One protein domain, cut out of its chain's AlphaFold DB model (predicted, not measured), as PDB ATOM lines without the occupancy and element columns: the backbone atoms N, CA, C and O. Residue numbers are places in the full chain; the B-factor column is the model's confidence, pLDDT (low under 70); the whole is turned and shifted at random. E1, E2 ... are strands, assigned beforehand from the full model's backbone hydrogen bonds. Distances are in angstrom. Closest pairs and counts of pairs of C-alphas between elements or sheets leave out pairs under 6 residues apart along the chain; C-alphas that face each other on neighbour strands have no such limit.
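This is residues 2 to 70 of the 70 residues of an uncharacterized protein of Bacillus thuringiensis (UniProt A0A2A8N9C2). What shape appears? There is little regular structure: a long looping stretch, residues 2 to 30, leads into one two-stranded hairpin, E1 then E2, after which a tail ends in residues 65 to 70, which stand free. How much is named? The printed part has 69 residues, 8 of them in the two antiparallel strands, with no named helix: all strand. How spread is it? It is loose, with a radius of gyration of the C-alphas of 15.7 A, and spans 51 by 30 by 23 A.

Where is E1? Residues 31 to 34, 9.7 A long, begin at C-alpha 31 (106.941, 143.464, 84.028). Where is E2? Residues 46 to 49, 10.1 A long, end at C-alpha 49 (107.866, 141.210, 87.873).

How do E1 and E2 stand? They are an antiparallel hairpin, at 150 degrees between their directions; C-alphas 31 and 49 face each other at 4.6 A. Which backbone atoms pair? N 32 and O 48 are within hydrogen-bond range at 2.8 A.

Is anything cut or long? The printed part has no cut; the link E1 to E2, 11 residues, is long. Where is confidence low? Residues 53 to 70 have pLDDT under 70.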
ATOM      1  N   LYS A   2     114.179 145.732  79.008       85.44
ATOM      2  CA  LYS A   2     113.133 146.705  78.687       85.44
ATOM      3  C   LYS A   2     112.114 146.778  79.823       85.44
ATOM      4  O   LYS A   2     111.700 145.752  80.356       85.44
ATOM      5  N   THR A   3     111.733 147.996  80.194       81.62
ATOM      6  CA  THR A   3     110.708 148.277  81.215       81.62
ATOM      7  C   THR A   3     109.318 148.410  80.596       81.62
ATOM      8  O   THR A   3     109.183 148.578  79.380       81.62
ATOM      9  N   SER A   4     108.279 148.388  81.434       80.12
ATOM     10  CA  SER A   4     106.887 148.567  80.994       80.12
ATOM     11  C   SER A   4     106.635 149.941  80.354       80.12
ATOM     12  O   SER A   4     105.839 150.039  79.426       80.12
ATOM     13  N   ASP A   5     107.389 150.965  80.766       82.50
ATOM     14  CA  ASP A   5     107.341 152.320  80.193       82.50
ATOM     15  C   ASP A   5     108.099 152.440  78.856       82.50
ATOM     16  O   ASP A   5     108.177 153.512  78.260       82.50
ATOM     17  N   GLY A   6     108.694 151.344  78.374       83.56
ATOM     18  CA  GLY A   6     109.432 151.298  77.113       83.56
ATOM     19  C   GLY A   6     110.900 151.716  77.208       83.56
ATOM     20  O   GLY A   6     111.602 151.618  76.203       83.56
ATOM     21  N   ASN A   7     111.395 152.111  78.387       85.88
ATOM     22  CA  ASN A   7     112.813 152.424  78.579       85.88
ATOM     23  C   ASN A   7     113.673 151.163  78.431       85.88
ATOM     24  O   ASN A   7     113.311 150.103  78.958       85.88
ATOM     25  N   ILE A   8     114.815 151.307  77.757       89.19
ATOM     26  CA  ILE A   8     115.802 150.247  77.534       89.19
ATOM     27  C   ILE A   8     117.031 150.534  78.395       89.19
ATOM     28  O   ILE A   8     117.566 151.638  78.367       89.19
ATOM     29  N   TYR A   9     117.470 149.523  79.137       84.94
ATOM     30  CA  TYR A   9     118.679 149.548  79.950       84.94
ATOM     31  C   TYR A   9     119.606 148.406  79.545       84.94
ATOM     32  O   TYR A   9     119.148 147.279  79.313       84.94
ATOM     33  N   GLU A  10     120.902 148.679  79.497       90.88
ATOM     34  CA  GLU A  10     121.933 147.729  79.084       90.88
ATOM     35  C   GLU A  10     122.914 147.472  80.230       90.88
ATOM     36  O   GLU A  10     123.182 148.349  81.050       90.88
ATOM     37  N   GLY A  11     123.430 146.248  80.286       88.44
ATOM     38  CA  GLY A  11     124.455 145.824  81.230       88.44
ATOM     39  C   GLY A  11     125.364 144.810  80.561       88.44
ATOM     40  O   GLY A  11     124.919 144.050  79.702       88.44
ATOM     41  N   THR A  12     126.633 144.820  80.948       90.69
ATOM     42  CA  THR A  12     127.603 143.806  80.530       90.69
ATOM     43  C   THR A  12     127.829 142.879  81.709       90.69
ATOM     44  O   THR A  12     127.997 143.359  82.829       90.69
ATOM     45  N   ALA A  13     127.778 141.573  81.461       89.44
ATOM     46  CA  ALA A  13     128.139 140.595  82.471       89.44
ATOM     47  C   ALA A  13     129.661 140.554  82.657       89.44
ATOM     48  O   ALA A  13     130.407 140.783  81.701       89.44
ATOM     49  N   ASP A  14     130.111 140.283  83.874       90.00
ATOM     50  CA  ASP A  14     131.516 140.065  84.188       90.00
ATOM     51  C   ASP A  14     131.980 138.642  83.824       90.00
ATOM     52  O   ASP A  14     131.269 137.871  83.172       90.00
ATOM     53  N   GLU A  15     133.211 138.301  84.212       92.56
ATOM     54  CA  GLU A  15     133.822 136.998  83.925       92.56
ATOM     55  C   GLU A  15     133.101 135.823  84.610       92.56
ATOM     56  O   GLU A  15     133.201 134.690  84.134       92.56
ATOM     57  N   GLU A  16     132.350 136.079  85.685       92.56
ATOM     58  CA  GLU A  16     131.547 135.082  86.402       92.56
ATOM     59  C   GLU A  16     130.111 134.994  85.850       92.56
ATOM     60  O   GLU A  16     129.344 134.099  86.213       92.56
ATOM     61  N   GLY A  17     129.761 135.871  84.903       84.88
ATOM     62  CA  GLY A  17     128.429 135.967  84.318       84.88
ATOM     63  C   GLY A  17     127.460 136.810  85.148       84.88
ATOM     64  O   GLY A  17     126.262 136.825  84.842       84.88
ATOM     65  N   GLU A  18     127.946 137.514  86.172       88.69
ATOM     66  CA  GLU A  18     127.138 138.422  86.979       88.69
ATOM     67  C   GLU A  18     127.006 139.779  86.285       88.69
ATOM     68  O   GLU A  18     127.910 140.252  85.603       88.69
ATOM     69  N   PHE A  19     125.857 140.434  86.434       86.25
ATOM     70  CA  PHE A  19     125.628 141.756  85.858       86.25
ATOM     71  C   PHE A  19     124.820 142.625  86.817       86.25
ATOM     72  O   PHE A  19     123.936 142.150  87.530       86.25
ATOM     73  N   SER A  20     125.083 143.930  86.783       84.88
ATOM     74  CA  SER A  20     124.301 144.932  87.502       84.88
ATOM     75  C   SER A  20     123.919 146.057  86.553       84.88
ATOM     76  O   SER A  20     124.760 146.581  85.822       84.88
ATOM     77  N   ILE A  21     122.633 146.404  86.531       82.25
ATOM     78  CA  ILE A  21     122.079 147.436  85.655       82.25
ATOM     79  C   ILE A  21     121.467 148.517  86.546       82.25
ATOM     80  O   ILE A  21     120.433 148.266  87.168       82.25
ATOM     81  N   PRO A  22     122.069 149.715  86.627       79.25
ATOM     82  CA  PRO A  22     121.472 150.816  87.364       79.25
ATOM     83  C   PRO A  22     120.223 151.308  86.626       79.25
ATOM     84  O   PRO A  22     120.281 151.666  85.449       79.25
ATOM     85  N   ILE A  23     119.091 151.338  87.328       79.00
ATOM     86  CA  ILE A  23     117.800 151.779  86.791       79.00
ATOM     87  C   ILE A  23     117.098 152.727  87.758       79.00
ATOM     88  O   ILE A  23     117.352 152.707  88.963       79.00
ATOM     89  N   TYR A  24     116.172 153.530  87.239       81.81
ATOM     90  CA  TYR A  24     115.252 154.290  88.083       81.81
ATOM     91  C   TYR A  24     114.203 153.377  88.728       81.81
ATOM     92  O   TYR A  24     113.834 152.347  88.157       81.81
ATOM     93  N   SER A  25     113.683 153.793  89.889       79.06
ATOM     94  CA  SER A  25     112.606 153.095  90.599       79.06
ATOM     95  C   SER A  25     111.442 152.772  89.664       79.06
ATOM     96  O   SER A  25     110.965 153.630  88.922       79.06
ATOM     97  N   GLN A  26     111.002 151.519  89.704       81.06
ATOM     98  CA  GLN A  26     109.895 151.010  88.901       81.06
ATOM     99  C   GLN A  26     108.644 150.871  89.771       81.06
ATOM    100  O   GLN A  26     108.741 150.688  90.985       81.06
ATOM    101  N   GLN A  27     107.463 150.943  89.159       80.75
ATOM    102  CA  GLN A  27     106.219 150.669  89.874       80.75
ATOM    103  C   GLN A  27     106.092 149.169  90.170       80.75
ATOM    104  O   GLN A  27     106.412 148.332  89.326       80.75
ATOM    105  N   ILE A  28     105.614 148.828  91.369       84.06
ATOM    106  CA  ILE A  28     105.333 147.440  91.760       84.06
ATOM    107  C   ILE A  28     104.294 146.840  90.803       84.06
ATOM    108  O   ILE A  28     103.319 147.495  90.438       84.06
ATOM    109  N   GLY A  29     104.504 145.586  90.409       79.88
ATOM    110  CA  GLY A  29     103.672 144.854  89.459       79.88
ATOM    111  C   GLY A  29     104.080 145.033  87.995       79.88
ATOM    112  O   GLY A  29     103.602 144.277  87.148       79.88
ATOM    113  N   ASN A  30     104.982 145.970  87.681       84.12
ATOM    114  CA  ASN A  30     105.489 146.136  86.321       84.12
ATOM    115  C   ASN A  30     106.312 144.923  85.885       84.12
ATOM    116  O   ASN A  30     107.102 144.377  86.653       84.12
ATOM    117  N   ALA A  31     106.150 144.526  84.625       83.81
ATOM    118  CA  ALA A  31     106.941 143.464  84.028       83.81
ATOM    119  C   ALA A  31     108.169 144.043  83.316       83.81
ATOM    120  O   ALA A  31     108.066 144.982  82.517       83.81
ATOM    121  N   LEU A  32     109.323 143.450  83.597       86.69
ATOM    122  CA  LEU A  32     110.610 143.728  82.983       86.69
ATOM    123  C   LEU A  32     110.978 142.575  82.053       86.69
ATOM    124  O   LEU A  32     110.955 141.413  82.455       86.69
ATOM    125  N   GLU A  33     111.344 142.903  80.820       91.12
ATOM    126  CA  GLU A  33     111.811 141.940  79.827       91.12
ATOM    127  C   GLU A  33     113.342 141.976  79.768       91.12
ATOM    128  O   GLU A  33     113.958 142.974  79.373       91.12
ATOM    129  N   VAL A  34     113.984 140.889  80.185       91.50
ATOM    130  CA  VAL A  34     115.438 140.735  80.160       91.50
ATOM    131  C   VAL A  34     115.813 139.846  78.985       91.50
ATOM    132  O   VAL A  34     115.329 138.726  78.860       91.50
ATOM    133  N   ILE A  35     116.690 140.352  78.127       91.69
ATOM    134  CA  ILE A  35     117.176 139.649  76.946       91.69
ATOM    135  C   ILE A  35     118.695 139.633  77.036       91.69
ATOM    136  O   ILE A  35     119.314 140.694  77.132       91.69
ATOM    137  N   GLN A  36     119.280 138.439  77.013       92.69
ATOM    138  CA  GLN A  36     120.726 138.269  76.937       92.69
ATOM    139  C   GLN A  36     121.169 138.198  75.478       92.69
ATOM    140  O   GLN A  36     120.497 137.579  74.651       92.69
ATOM    141  N   THR A  37     122.315 138.802  75.175       93.25
ATOM    142  CA  THR A  37     122.984 138.648  73.882       93.25
ATOM    143  C   THR A  37     124.417 138.209  74.127       93.25
ATOM    144  O   THR A  37     125.135 138.859  74.883       93.25
ATOM    145  N   VAL A  38     124.829 137.109  73.504       91.81
ATOM    146  CA  VAL A  38     126.182 136.552  73.626       91.81
ATOM    147  C   VAL A  38     126.726 136.353  72.222       91.81
ATOM    148  O   VAL A  38     126.092 135.696  71.405       91.81
ATOM    149  N   ASN A  39     127.881 136.949  71.914       92.50
ATOM    150  CA  ASN A  39     128.510 136.869  70.587       92.50
ATOM    151  C   ASN A  39     127.576 137.243  69.415       92.50
ATOM    152  O   ASN A  39     127.686 136.693  68.324       92.50
ATOM    153  N   GLY A  40     126.649 138.180  69.639       91.75
ATOM    154  CA  GLY A  40     125.671 138.610  68.635       91.75
ATOM    155  C   GLY A  40     124.435 137.713  68.509       91.75
ATOM    156  O   GLY A  40     123.525 138.061  67.760       91.75
ATOM    157  N   GLU A  41     124.356 136.609  69.255       94.69
ATOM    158  CA  GLU A  41     123.160 135.771  69.330       94.69
ATOM    159  C   GLU A  41     122.281 136.181  70.510       94.69
ATOM    160  O   GLU A  41     122.735 136.282  71.651       94.69
ATOM    161  N   THR A  42     121.001 136.411  70.229       93.50
ATOM    162  CA  THR A  42     120.004 136.797  71.226       93.50
ATOM    163  C   THR A  42     119.311 135.563  71.799       93.50
ATOM    164  O   THR A  42     118.770 134.743  71.058       93.50
ATOM    165  N   GLY A  43     119.314 135.434  73.126       90.75
ATOM    166  CA  GLY A  43     118.618 134.360  73.834       90.75
ATOM    167  C   GLY A  43     117.114 134.608  73.990       90.75
ATOM    168  O   GLY A  43     116.601 135.688  73.696       90.75
ATOM    169  N   THR A  44     116.399 133.608  74.507       93.06
ATOM    170  CA  THR A  44     114.973 133.739  74.840       93.06
ATOM    171  C   THR A  44     114.761 134.811  75.921       93.06
ATOM    172  O   THR A  44     115.458 134.769  76.941       93.06
ATOM    173  N   PRO A  45     113.796 135.735  75.758       90.12
ATOM    174  CA  PRO A  45     113.482 136.725  76.781       90.12
ATOM    175  C   PRO A  45     113.022 136.085  78.093       90.12
ATOM    176  O   PRO A  45     112.288 135.091  78.100       90.12
ATOM    177  N   ARG A  46     113.401 136.696  79.216       89.88
ATOM    178  CA  ARG A  46     112.923 136.340  80.552       89.88
ATOM    179  C   ARG A  46     112.143 137.496  81.159       89.88
ATOM    180  O   ARG A  46     112.617 138.626  81.171       89.88
ATOM    181  N   MET A  47     110.963 137.187  81.683       86.94
ATOM    182  CA  MET A  47     110.101 138.161  82.345       86.94
ATOM    183  C   MET A  47     110.366 138.166  83.849       86.94
ATOM    184  O   MET A  47     110.426 137.105  84.474       86.94
ATOM    185  N   VAL A  48     110.512 139.359  84.413       86.06
ATOM    186  CA  VAL A  48     110.675 139.596  85.850       86.06
ATOM    187  C   VAL A  48     109.616 140.597  86.282       86.06
ATOM    188  O   VAL A  48     109.499 141.661  85.682       86.06
ATOM    189  N   THR A  49     108.839 140.273  87.306       85.19
ATOM    190  CA  THR A  49     107.866 141.210  87.873       85.19
ATOM    191  C   THR A  49     108.538 142.019  88.971       85.19
ATOM    192  O   THR A  49     109.244 141.458  89.806       85.19
ATOM    193  N   VAL A  50     108.329 143.333  88.974       81.94
ATOM    194  CA  VAL A  50     108.774 144.202  90.065       81.94
ATOM    195  C   VAL A  50     107.926 143.885  91.285       81.94
ATOM    196  O   VAL A  50     106.722 144.139  91.301       81.94
ATOM    197  N   GLU A  51     108.550 143.320  92.305       80.25
ATOM    198  CA  GLU A  51     107.898 143.015  93.572       80.25
ATOM    199  C   GLU A  51     108.231 144.080  94.614       80.25
ATOM    200  O   GLU A  51     109.221 144.806  94.499       80.25
ATOM    201  N   GLU A  52     107.385 144.177  95.639       72.06
ATOM    202  CA  GLU A  52     107.718 144.947  96.829       72.06
ATOM    203  C   GLU A  52     108.842 144.220  97.562       72.06
ATOM    204  O   GLU A  52     108.645 143.289  98.343       72.06
ATOM    205  N   THR A  53     110.059 144.647  97.300       61.59
ATOM    206  CA  THR A  53     111.180 144.362  98.171       61.59
ATOM    207  C   THR A  53     110.978 145.179  99.442       61.59
ATOM    208  O   THR A  53     110.796 146.396  99.396       61.59
ATOM    209  N   GLY A  54     110.975 144.519 100.602       50.31
ATOM    210  CA  GLY A  54     111.018 145.212 101.885       50.31
ATOM    211  C   GLY A  54     112.339 145.969 101.994       50.31
ATOM    212  O   GLY A  54     113.310 145.439 102.521       50.31
ATOM    213  N   PHE A  55     112.394 147.173 101.442       49.22
ATOM    214  CA  PHE A  55     113.530 148.072 101.525       49.22
ATOM    215  C   PHE A  55     113.221 149.151 102.555       49.22
ATOM    216  O   PHE A  55     112.108 149.678 102.614       49.22
ATOM    217  N   ASP A  56     114.197 149.450 103.409       49.34
ATOM    218  CA  ASP A  56     114.105 150.620 104.270       49.34
ATOM    219  C   ASP A  56     114.218 151.897 103.421       49.34
ATOM    220  O   ASP A  56     114.404 151.866 102.200       49.34
ATOM    221  N   SER A  57     114.114 153.055 104.065       45.78
ATOM    222  CA  SER A  57     114.196 154.366 103.414       45.78
ATOM    223  C   SER A  57     115.510 154.641 102.659       45.78
ATOM    224  O   SER A  57     115.638 155.712 102.070       45.78
ATOM    225  N   ASN A  58     116.476 153.715 102.663       48.50
ATOM    226  CA  ASN A  58     117.758 153.821 101.970       48.50
ATOM    227  C   ASN A  58     117.919 152.804 100.826       48.50
ATOM    228  O   ASN A  58     119.026 152.645 100.313       48.50
ATOM    229  N   ASN A  59     116.839 152.134 100.404       47.72
ATOM    230  CA  ASN A  59     116.845 151.221  99.254       47.72
ATOM    231  C   ASN A  59     117.824 150.032  99.412       47.72
ATOM    232  O   ASN A  59     118.400 149.554  98.434       47.72
ATOM    233  N   GLN A  60     118.019 149.572 100.655       45.22
ATOM    234  CA  GLN A  60     118.790 148.377 101.008       45.22
ATOM    235  C   GLN A  60     117.841 147.211 101.342       45.22
ATOM    236  O   GLN A  60     116.837 147.418 102.022       45.22
ATOM    237  N   GLU A  61     118.164 145.990 100.888       49.12
ATOM    238  CA  GLU A  61     117.430 144.745 101.191       49.12
ATOM    239  C   GLU A  61     117.289 144.501 102.694       49.12
ATOM    240  O   GLU A  61     118.228 144.064 103.359       49.12
ATOM    241  N   VAL A  62     116.095 144.747 103.250       45.19
ATOM    242  CA  VAL A  62     115.791 144.386 104.637       45.19
ATOM    243  C   VAL A  62     115.344 142.934 104.648       45.19
ATOM    244  O   VAL A  62     114.157 142.612 104.548       45.19
ATOM    245  N   VAL A  63     116.302 142.026 104.813       46.44
ATOM    246  CA  VAL A  63     116.001 140.612 105.052       46.44
ATOM    247  C   VAL A  63     115.339 140.481 106.430       46.44
ATOM    248  O   VAL A  63     116.010 140.347 107.456       46.44
ATOM    249  N   LYS A  64     114.002 140.496 106.484       42.66
ATOM    250  CA  LYS A  64     113.244 140.125 107.689       42.66
ATOM    251  C   LYS A  64     113.391 138.618 107.927       42.66
ATOM    252  O   LYS A  64     112.524 137.830 107.567       42.66
ATOM    253  N   LYS A  65     114.497 138.193 108.546       39.31
ATOM    254  CA  LYS A  65     114.633 136.822 109.058       39.31
ATOM    255  C   LYS A  65     113.797 136.674 110.329       39.31
ATOM    256  O   LYS A  65     114.280 136.912 111.430       39.31
ATOM    257  N   THR A  66     112.546 136.246 110.200       35.59
ATOM    258  CA  THR A  66     111.845 135.612 111.324       35.59
ATOM    259  C   THR A  66     112.385 134.198 111.499       35.59
ATOM    260  O   THR A  66     112.127 133.324 110.673       35.59
ATOM    261  N   VAL A  67     113.131 133.968 112.579       35.38
ATOM    262  CA  VAL A  67     113.439 132.616 113.057       35.38
ATOM    263  C   VAL A  67     112.137 132.024 113.597       35.38
ATOM    264  O   VAL A  67     111.660 132.423 114.656       35.38
ATOM    265  N   GLN A  68     111.527 131.104 112.853       37.00
ATOM    266  CA  GLN A  68     110.438 130.271 113.364       37.00
ATOM    267  C   GLN A  68     111.068 129.204 114.267       37.00
ATOM    268  O   GLN A  68     111.654 128.245 113.772       37.00
ATOM    269  N   VAL A  69     110.993 129.392 115.587       39.81
ATOM    270  CA  VAL A  69     111.296 128.326 116.551       39.81
ATOM    271  C   VAL A  69     110.017 127.524 116.762       39.81
ATOM    272  O   VAL A  69     109.024 128.063 117.259       39.81
ATOM    273  N   LYS A  70     110.045 126.241 116.405       41.16
ATOM    274  CA  LYS A  70     109.150 125.234 116.970       41.16
ATOM    275  C   LYS A  70     109.914 123.947 117.213       41.16
ATOM    276  O   LYS A  70     110.702 123.574 116.317       41.16
TER     277      LYS A  70